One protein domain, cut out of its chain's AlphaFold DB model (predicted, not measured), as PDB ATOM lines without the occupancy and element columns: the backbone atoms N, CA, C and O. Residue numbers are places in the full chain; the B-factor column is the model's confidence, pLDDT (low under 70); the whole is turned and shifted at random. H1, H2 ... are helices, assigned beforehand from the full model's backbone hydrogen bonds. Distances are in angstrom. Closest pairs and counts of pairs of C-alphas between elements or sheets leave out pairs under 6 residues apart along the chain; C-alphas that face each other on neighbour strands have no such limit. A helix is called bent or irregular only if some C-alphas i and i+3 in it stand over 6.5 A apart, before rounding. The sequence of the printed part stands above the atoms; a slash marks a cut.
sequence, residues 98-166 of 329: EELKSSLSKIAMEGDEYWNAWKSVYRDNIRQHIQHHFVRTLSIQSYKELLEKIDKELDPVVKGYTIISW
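What this domain is: This is residues 98 to 166 of the 329 residues of an uncharacterized protein of Methanophagales archaeon (UniProt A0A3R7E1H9). One long helix, H4, makes the spine of a loose, elongated helical assembly: the shorter H3 folds back beside it as a helical hairpin, and the short H2 packs crosswise on the last part of H4. H1 extends the length at that end, near H4, and its residues 98 to 103 stick out. The printed part has 69 residues with four named helices in the order H1, H2, H3, H4 and no named strand; the class is all helix. It is loose, with a radius of gyration of the C-alphas of 14.4 A, and spans 49 by 23 by 16 A.

How they stand to each other: H1, residues 98 to 110, and H2, residues 112 to 119, meet only through their link. H4, residues 143 to 166, touches H2 with its residues 156 to 164 alone, with 21 pairs of C-alphas within 8 A. The closest C-alphas of H2 and H4 are those of Tyr 114 and Gly 160, 3.8 A apart, and the lines of the two helices are about perpendicular at 80 degrees. H1 and H4 are near each other, with 6 pairs of C-alphas within 10 A. H3, residues 126 to 135, touches H4, and the closest C-alphas are those of Phe 134 and Leu 146, 7.2 A apart. H3 and H4 form a helical hairpin, at a shallow tilt of 13 degrees, opposite ways. H3 is apart from H1 and from H2. In H1 and H2 every backbone O i to N i+4 pair is within hydrogen-bond range; in H3 it is 5 of 6 and in H4 17 of 20.

Where its parts are: H1 begins at C-alpha 98, at (47.640, -15.917, 21.115), and measures 18.9 A from first to last C-alpha. H2 measures 10.4 A and H3 12.6 A. H3 is neither bent nor irregular, but only just: C-alphas 132 and 135 are 6.3 A apart. H4 measures 31.9 A, from C-alpha 143 at (14.683, 13.157, 33.535) to C-alpha 166 at (34.923, -11.103, 29.245). It has a kink of 37 degrees near residue 150, and is neither bent nor irregular, but only just: C-alphas 152 and 155 are 6.5 A apart.

The domain as a whole: The two C-alphas farthest apart are those of Glu 98 and Gln 141, at 49.0 A, while the first and last printed C-alphas, of Glu 98 and Trp 166, are 15.8 A apart. The link from H1 to H2 is tight, with 1 residue; those from H2 to H3, with 6 residues, and from H3 to H4, with 7, are short, and no link is long. The printed part has no cut. The mean pLDDT of the printed part is 94.6, and no printed residue is under 70.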
ATOM      1  N   GLU A  98      46.509 -16.852  21.012       90.44
ATOM      2  CA  GLU A  98      47.640 -15.917  21.115       90.44
ATOM      3  C   GLU A  98      47.174 -14.458  21.113       90.44
ATOM      4  O   GLU A  98      47.611 -13.658  21.944       90.44
ATOM      5  N   GLU A  99      46.208 -14.124  20.257       93.12
ATOM      6  CA  GLU A  99      45.567 -12.806  20.277       93.12
ATOM      7  C   GLU A  99      44.851 -12.553  21.611       93.12
ATOM      8  O   GLU A  99      45.037 -11.500  22.227       93.12
ATOM      9  N   LEU A 100      44.123 -13.555  22.123       95.38
ATOM     10  CA  LEU A 100      43.464 -13.468  23.428       95.38
ATOM     11  C   LEU A 100      44.462 -13.206  24.561       95.38
ATOM     12  O   LEU A 100      44.215 -12.332  25.390       95.38
ATOM     13  N   LYS A 101      45.596 -13.917  24.604       96.50
ATOM     14  CA  LYS A 101      46.629 -13.694  25.629       96.50
ATOM     15  C   LYS A 101      47.124 -12.248  25.625       96.50
ATOM     16  O   LYS A 101      47.263 -11.657  26.699       96.50
ATOM     17  N   SER A 102      47.347 -11.663  24.449       95.56
ATOM     18  CA  SER A 102      47.761 -10.261  24.320       95.56
ATOM     19  C   SER A 102      46.708  -9.303  24.894       95.56
ATOM     20  O   SER A 102      47.015  -8.491  25.771       95.56
ATOM     21  N   SER A 103      45.438  -9.451  24.494       96.56
ATOM     22  CA  SER A 103      44.341  -8.610  24.997       96.56
ATOM     23  C   SER A 103      44.130  -8.745  26.507       96.56
ATOM     24  O   SER A 103      43.938  -7.748  27.201       96.56
ATOM     25  N   LEU A 104      44.190  -9.966  27.038       97.88
ATOM     26  CA  LEU A 104      44.033 -10.225  28.469       97.88
ATOM     27  C   LEU A 104      45.193  -9.639  29.280       97.88
ATOM     28  O   LEU A 104      44.960  -9.046  30.330       97.88
ATOM     29  N   SER A 105      46.426  -9.744  28.779       97.25
ATOM     30  CA  SER A 105      47.599  -9.137  29.420       97.25
ATOM     31  C   SER A 105      47.466  -7.620  29.502       97.25
ATOM     32  O   SER A 105      47.745  -7.032  30.546       97.25
ATOM     33  N   LYS A 106      46.959  -6.988  28.435       97.44
ATOM     34  CA  LYS A 106      46.666  -5.553  28.427       97.44
ATOM     35  C   LYS A 106      45.640  -5.185  29.503       97.44
ATOM     36  O   LYS A 106      45.925  -4.322  30.325       97.44
ATOM     37  N   ILE A 107      44.504  -5.890  29.571       97.62
ATOM     38  CA  ILE A 107      43.476  -5.650  30.602       97.62
ATOM     39  C   ILE A 107      44.049  -5.824  32.014       97.62
ATOM     40  O   ILE A 107      43.764  -5.011  32.884       97.62
ATOM     41  N   ALA A 108      44.877  -6.841  32.262       96.94
ATOM     42  CA  ALA A 108      45.501  -7.028  33.573       96.94
ATOM     43  C   ALA A 108      46.464  -5.885  33.949       96.94
ATOM     44  O   ALA A 108      46.588  -5.543  35.126       96.94
ATOM     45  N   MET A 109      47.139  -5.285  32.964       96.44
ATOM     46  CA  MET A 109      48.095  -4.201  33.180       96.44
ATOM     47  C   MET A 109      47.408  -2.862  33.485       96.44
ATOM     48  O   MET A 109      47.816  -2.187  34.426       96.44
ATOM     49  N   GLU A 110      46.371  -2.495  32.727       96.06
ATOM     50  CA  GLU A 110      45.760  -1.152  32.784       96.06
ATOM     51  C   GLU A 110      44.297  -1.128  33.273       96.06
ATOM     52  O   GLU A 110      43.713  -0.064  33.440       96.06
ATOM     53  N   GLY A 111      43.682  -2.285  33.535       95.69
ATOM     54  CA  GLY A 111      42.242  -2.419  33.786       95.69
ATOM     55  C   GLY A 111      41.777  -2.251  35.234       95.69
ATOM     56  O   GLY A 111      40.698  -2.742  35.570       95.69
ATOM     57  N   ASP A 112      42.549  -1.590  36.101       96.19
ATOM     58  CA  ASP A 112      42.173  -1.395  37.513       96.19
ATOM     59  C   ASP A 112      40.842  -0.638  37.664       96.19
ATOM     60  O   ASP A 112      40.023  -0.981  38.519       96.19
ATOM     61  N   GLU A 113      40.579   0.350  36.803       95.44
ATOM     62  CA  GLU A 113      39.298   1.069  36.792       95.44
ATOM     63  C   GLU A 113      38.115   0.139  36.483       95.44
ATOM     64  O   GLU A 113      37.085   0.188  37.160       95.44
ATOM     65  N   TYR A 114      38.283  -0.775  35.524       96.12
ATOM     66  CA  TYR A 114      37.257  -1.738  35.130       96.12
ATOM     67  C   TYR A 114      37.024  -2.778  36.218       96.12
ATOM     68  O   TYR A 114      35.878  -3.143  36.480       96.12
ATOM     69  N   TRP A 115      38.097  -3.221  36.876       94.75
ATOM     70  CA  TRP A 115      38.024  -4.129  38.015       94.75
ATOM     71  C   TRP A 115      37.231  -3.522  39.168       94.75
ATOM     72  O   TRP A 115      36.285  -4.141  39.660       94.75
ATOM     73  N   ASN A 116      37.555  -2.288  39.555       94.06
ATOM     74  CA  ASN A 116      36.855  -1.584  40.628       94.06
ATOM     75  C   ASN A 116      35.376  -1.352  40.287       94.06
ATOM     76  O   ASN A 116      34.501  -1.566  41.129       94.06
ATOM     77  N   ALA A 117      35.081  -0.989  39.036       93.06
ATOM     78  CA  ALA A 117      33.716  -0.830  38.554       93.06
ATOM     79  C   ALA A 117      32.933  -2.156  38.576       93.06
ATOM     80  O   ALA A 117      31.813  -2.190  39.088       93.06
ATOM     81  N   TRP A 118      33.516  -3.269  38.111       93.50
ATOM     82  CA  TRP A 118      32.885  -4.595  38.190       93.50
ATOM     83  C   TRP A 118      32.667  -5.031  39.645       93.50
ATOM     84  O   TRP A 118      31.579  -5.495  39.979       93.50
ATOM     85  N   LYS A 119      33.637  -4.791  40.541       90.50
ATOM     86  CA  LYS A 119      33.536  -5.105  41.978       90.50
ATOM     87  C   LYS A 119      32.381  -4.369  42.668       90.50
ATOM     88  O   LYS A 119      31.824  -4.881  43.639       90.50
ATOM     89  N   SER A 120      31.980  -3.196  42.166       89.12
ATOM     90  CA  SER A 120      30.809  -2.470  42.681       89.12
ATOM     91  C   SER A 120      29.469  -3.170  42.380       89.12
ATOM     92  O   SER A 120      28.457  -2.910  43.039       89.12
ATOM     93  N   VAL A 121      29.440  -4.087  41.406       89.56
ATOM     94  CA  VAL A 121      28.244  -4.844  41.028       89.56
ATOM     95  C   VAL A 121      28.095  -6.058  41.938       89.56
ATOM     96  O   VAL A 121      28.704  -7.108  41.746       89.56
ATOM     97  N   TYR A 122      27.218  -5.938  42.932       85.56
ATOM     98  CA  TYR A 122      26.979  -7.021  43.879       85.56
ATOM     99  C   TYR A 122      26.478  -8.302  43.187       85.56
ATOM    100  O   TYR A 122      25.463  -8.293  42.483       85.56
ATOM    101  N   ARG A 123      27.172  -9.422  43.445       82.12
ATOM    102  CA  ARG A 123      26.837 -10.776  42.959       82.12
ATOM    103  C   ARG A 123      26.644 -10.868  41.440       82.12
ATOM    104  O   ARG A 123      25.747 -11.582  40.989       82.12
ATOM    105  N   ASP A 124      27.443 -10.130  40.671       84.06
ATOM    106  CA  ASP A 124      27.375 -10.104  39.203       84.06
ATOM    107  C   ASP A 124      25.989  -9.713  38.651       84.06
ATOM    108  O   ASP A 124      25.625 -10.047  37.524       84.06
ATOM    109  N   ASN A 125      25.163  -9.018  39.442       91.50
ATOM    110  CA  ASN A 125      23.791  -8.699  39.067       91.50
ATOM    111  C   ASN A 125      23.642  -7.236  38.639       91.50
ATOM    112  O   ASN A 125      23.081  -6.405  39.357       91.50
ATOM    113  N   ILE A 126      24.097  -6.932  37.420       93.44
ATOM    114  CA  ILE A 126      24.016  -5.576  36.855       93.44
ATOM    115  C   ILE A 126      22.574  -5.059  36.759       93.44
ATOM    116  O   ILE A 126      22.305  -3.884  36.990       93.44
ATOM    117  N   ARG A 127      21.607  -5.949  36.507       94.62
ATOM    118  CA  ARG A 127      20.185  -5.588  36.500       94.62
ATOM    119  C   ARG A 127      19.750  -5.075  37.868       94.62
ATOM    120  O   ARG A 127      19.062  -4.062  37.944       94.62
ATOM    121  N   GLN A 128      20.111  -5.780  38.936       93.94
ATOM    122  CA  GLN A 128      19.767  -5.369  40.294       93.94
ATOM    123  C   GLN A 128      20.479  -4.074  40.684       93.94
ATOM    124  O   GLN A 128      19.852  -3.221  41.306       93.94
ATOM    125  N   HIS A 129      21.731  -3.897  40.256       94.06
ATOM    126  CA  HIS A 129      22.454  -2.638  40.409       94.06
ATOM    127  C   HIS A 129      21.667  -1.474  39.774       94.06
ATOM    128  O   HIS A 129      21.313  -0.521  40.465       94.06
ATOM    129  N   ILE A 130      21.258  -1.601  38.506       95.75
ATOM    130  CA  ILE A 130      20.435  -0.588  37.815       95.75
ATOM    131  C   ILE A 130      19.124  -0.316  38.570       95.75
ATOM    132  O   ILE A 130      18.733   0.833  38.782       95.75
ATOM    133  N   GLN A 131      18.436  -1.374  39.006       96.00
ATOM    134  CA  GLN A 131      17.170  -1.241  39.729       96.00
ATOM    135  C   GLN A 131      17.324  -0.464  41.037       96.00
ATOM    136  O   GLN A 131      16.475   0.367  41.346       96.00
ATOM    137  N   HIS A 132      18.372  -0.738  41.812       94.19
ATOM    138  CA  HIS A 132      18.557  -0.133  43.126       94.19
ATOM    139  C   HIS A 132      19.106   1.292  43.047       94.19
ATOM    140  O   HIS A 132      18.582   2.159  43.739       94.19
ATOM    141  N   HIS A 133      20.100   1.543  42.192       93.56
ATOM    142  CA  HIS A 133      20.837   2.814  42.169       93.56
ATOM    143  C   HIS A 133      20.234   3.876  41.238       93.56
ATOM    144  O   HIS A 133      20.528   5.057  41.395       93.56
ATOM    145  N   PHE A 134      19.369   3.474  40.298       95.06
ATOM    146  CA  PHE A 134      18.798   4.391  39.306       95.06
ATOM    147  C   PHE A 134      17.268   4.366  39.321       95.06
ATOM    148  O   PHE A 134      16.637   5.395  39.518       95.06
ATOM    149  N   VAL A 135      16.645   3.191  39.171       95.00
ATOM    150  CA  VAL A 135      15.183   3.103  38.964       95.00
ATOM    151  C   VAL A 135      14.382   3.328  40.249       95.00
ATOM    152  O   VAL A 135      13.378   4.029  40.240       95.00
ATOM    153  N   ARG A 136      14.793   2.713  41.363       95.06
ATOM    154  CA  ARG A 136      14.079   2.782  42.656       95.06
ATOM    155  C   ARG A 136      14.629   3.862  43.587       95.06
ATOM    156  O   ARG A 136      14.241   3.926  44.751       95.06
ATOM    157  N   THR A 137      15.548   4.690  43.096       94.50
ATOM    158  CA  THR A 137      16.169   5.753  43.885       94.50
ATOM    159  C   THR A 137      15.266   6.983  43.886       94.50
ATOM    160  O   THR A 137      15.259   7.763  42.941       94.50
ATOM    161  N   LEU A 138      14.516   7.169  44.976       92.94
ATOM    162  CA  LEU A 138      13.508   8.233  45.121       92.94
ATOM    163  C   LEU A 138      14.065   9.662  45.034       92.94
ATOM    164  O   LEU A 138      13.293  10.601  44.847       92.94
ATOM    165  N   SER A 139      15.378   9.841  45.203       94.31
ATOM    166  CA  SER A 139      16.015  11.152  45.067       94.31
ATOM    167  C   SER A 139      16.129  11.604  43.609       94.31
ATOM    168  O   SER A 139      16.242  12.799  43.385       94.31
ATOM    169  N   ILE A 140      16.088  10.678  42.641       94.44
ATOM    170  CA  ILE A 140      16.169  10.994  41.212       94.44
ATOM    171  C   ILE A 140      14.756  11.266  40.708       94.44
ATOM    172  O   ILE A 140      13.994  10.339  40.435       94.44
ATOM    173  N   GLN A 141      14.389  12.541  40.613       94.69
ATOM    174  CA  GLN A 141      13.008  12.945  40.300       94.69
ATOM    175  C   GLN A 141      12.864  13.665  38.960       94.69
ATOM    176  O   GLN A 141      11.745  13.915  38.515       94.69
ATOM    177  N   SER A 142      13.975  13.984  38.291       97.06
ATOM    178  CA  SER A 142      13.949  14.624  36.975       97.06
ATOM    179  C   SER A 142      14.623  13.767  35.911       97.06
ATOM    180  O   SER A 142      15.625  13.098  36.157       97.06
ATOM    181  N   TYR A 143      14.092  13.835  34.688       96.62
ATOM    182  CA  TYR A 143      14.683  13.157  33.535       96.62
ATOM    183  C   TYR A 143      16.127  13.611  33.279       96.62
ATOM    184  O   TYR A 143      16.992  12.790  32.994       96.62
ATOM    185  N   LYS A 144      16.407  14.907  33.450       97.31
ATOM    186  CA  LYS A 144      17.754  15.469  33.305       97.31
ATOM    187  C   LYS A 144      18.736  14.864  34.314       97.31
ATOM    188  O   LYS A 144      19.807  14.426  33.918       97.31
ATOM    189  N   GLU A 145      18.360  14.806  35.593       95.62
ATOM    190  CA  GLU A 145      19.192  14.197  36.640       95.62
ATOM    191  C   GLU A 145      19.441  12.711  36.369       95.62
ATOM    192  O   GLU A 145      20.566  12.241  36.525       95.62
ATOM    193  N   LEU A 146      18.412  11.979  35.923       96.50
ATOM    194  CA  LEU A 146      18.552  10.572  35.557       96.50
ATOM    195  C   LEU A 146      19.602  10.384  34.455       96.50
ATOM    196  O   LEU A 146      20.478   9.536  34.603       96.50
ATOM    197  N   LEU A 147      19.527  11.173  33.379       96.44
ATOM    198  CA  LEU A 147      20.499  11.112  32.285       96.44
ATOM    199  C   LEU A 147      21.915  11.450  32.766       96.44
ATOM    200  O   LEU A 147      22.839  10.682  32.519       96.44
ATOM    201  N   GLU A 148      22.079  12.534  33.528       95.94
ATOM    202  CA  GLU A 148      23.389  12.922  34.068       95.94
ATOM    203  C   GLU A 148      23.999  11.835  34.962       95.94
ATOM    204  O   GLU A 148      25.213  11.628  34.946       95.94
ATOM    205  N   LYS A 149      23.172  11.132  35.743       95.38
ATOM    206  CA  LYS A 149      23.620  10.000  36.557       95.38
ATOM    207  C   LYS A 149      23.985   8.780  35.729       95.38
ATOM    208  O   LYS A 149      24.967   8.121  36.052       95.38
ATOM    209  N   ILE A 150      23.222   8.465  34.685       95.25
ATOM    210  CA  ILE A 150      23.545   7.350  33.785       95.25
ATOM    211  C   ILE A 150      24.933   7.566  33.173       95.25
ATOM    212  O   ILE A 150      25.790   6.692  33.310       95.25
ATOM    213  N   ASP A 151      25.179   8.750  32.614       93.81
ATOM    214  CA  ASP A 151      26.439   9.068  31.936       93.81
ATOM    215  C   ASP A 151      27.643   9.041  32.892       93.81
ATOM    216  O   ASP A 151      28.737   8.613  32.523       93.81
ATOM    217  N   LYS A 152      27.459   9.497  34.139       93.75
ATOM    218  CA  LYS A 152      28.548   9.586  35.127       93.75
ATOM    219  C   LYS A 152      28.791   8.288  35.893       93.75
ATOM    220  O   LYS A 152      29.938   7.995  36.221       93.75
ATOM    221  N   GLU A 153      27.736   7.548  36.225       93.25
ATOM    222  CA  GLU A 153      27.802   6.433  37.177       93.25
ATOM    223  C   GLU A 153      27.531   5.074  36.518       93.25
ATOM    224  O   GLU A 153      28.255   4.116  36.787       93.25
ATOM    225  N   LEU A 154      26.523   4.959  35.643       94.56
ATOM    226  CA  LEU A 154      26.158   3.664  35.054       94.56
ATOM    227  C   LEU A 154      27.120   3.246  33.942       94.56
ATOM    228  O   LEU A 154      27.510   2.080  33.873       94.56
ATOM    229  N   ASP A 155      27.511   4.183  33.085       92.75
ATOM    230  CA  ASP A 155      28.390   3.927  31.942       92.75
ATOM    231  C   ASP A 155      29.724   3.269  32.343       92.75
ATOM    232  O   ASP A 155      30.067   2.217  31.784       92.75
ATOM    233  N   PRO A 156      30.469   3.794  33.341       94.38
ATOM    234  CA  PRO A 156      31.674   3.136  33.845       94.38
ATOM    235  C   PRO A 156      31.404   1.735  34.406       94.38
ATOM    236  O   PRO A 156      32.184   0.812  34.162       94.38
ATOM    237  N   VAL A 157      30.280   1.545  35.108       95.31
ATOM    238  CA  VAL A 157      29.889   0.254  35.699       95.31
ATOM    239  C   VAL A 157      29.582  -0.783  34.622       95.31
ATOM    240  O   VAL A 157      30.067  -1.910  34.706       95.31
ATOM    241  N   VAL A 158      28.826  -0.423  33.582       96.06
ATOM    242  CA  VAL A 158      28.499  -1.326  32.467       96.06
ATOM    243  C   VAL A 158      29.758  -1.702  31.687       96.06
ATOM    244  O   VAL A 158      29.951  -2.882  31.370       96.06
ATOM    245  N   LYS A 159      30.636  -0.727  31.410       96.19
ATOM    246  CA  LYS A 159      31.924  -0.967  30.742       96.19
ATOM    247  C   LYS A 159      32.801  -1.906  31.561       96.19
ATOM    248  O   LYS A 159      33.200  -2.953  31.053       96.19
ATOM    249  N   GLY A 160      33.030  -1.576  32.832       96.44
ATOM    250  CA  GLY A 160      33.815  -2.403  33.744       96.44
ATOM    251  C   GLY A 160      33.244  -3.810  33.868       96.44
ATOM    252  O   GLY A 160      33.972  -4.790  33.702       96.44
ATOM    253  N   TYR A 161      31.923  -3.923  34.038       96.62
ATOM    254  CA  TYR A 161      31.268  -5.218  34.156       96.62
ATOM    255  C   TYR A 161      31.489  -6.095  32.921       96.62
ATOM    256  O   TYR A 161      31.828  -7.274  33.042       96.62
ATOM    257  N   THR A 162      31.330  -5.513  31.734       97.00
ATOM    258  CA  THR A 162      31.470  -6.222  30.459       97.00
ATOM    259  C   THR A 162      32.914  -6.662  30.221       97.00
ATOM    260  O   THR A 162      33.151  -7.835  29.926       97.00
ATOM    261  N   ILE A 163      33.880  -5.754  30.404       97.62
ATOM    262  CA  ILE A 163      35.309  -6.019  30.183       97.62
ATOM    263  C   ILE A 163      35.813  -7.102  31.137       97.62
ATOM    264  O   ILE A 163      36.444  -8.061  30.697       97.62
ATOM    265  N   ILE A 164      35.503  -6.999  32.431       96.94
ATOM    266  CA  ILE A 164      35.989  -7.955  33.433       96.94
ATOM    267  C   ILE A 164      35.282  -9.307  33.324       96.94
ATOM    268  O   ILE A 164      35.922 -10.345  33.493       96.94
ATOM    269  N   SER A 165      33.993  -9.336  32.971       96.19
ATOM    270  CA  SER A 165      33.296 -10.601  32.690       96.19
ATOM    271  C   SER A 165      33.912 -11.318  31.486       96.19
ATOM    272  O   SER A 165      34.160 -12.523  31.545       96.19
ATOM    273  N   TRP A 166      34.223 -10.577  30.418       97.50
ATOM    274  CA  TRP A 166      34.923 -11.103  29.245       97.50
ATOM    275  C   TRP A 166      36.341 -11.581  29.596       97.50
ATOM    276  O   TRP A 166      36.718 -12.700  29.245       97.50
TER     277      TRP A 166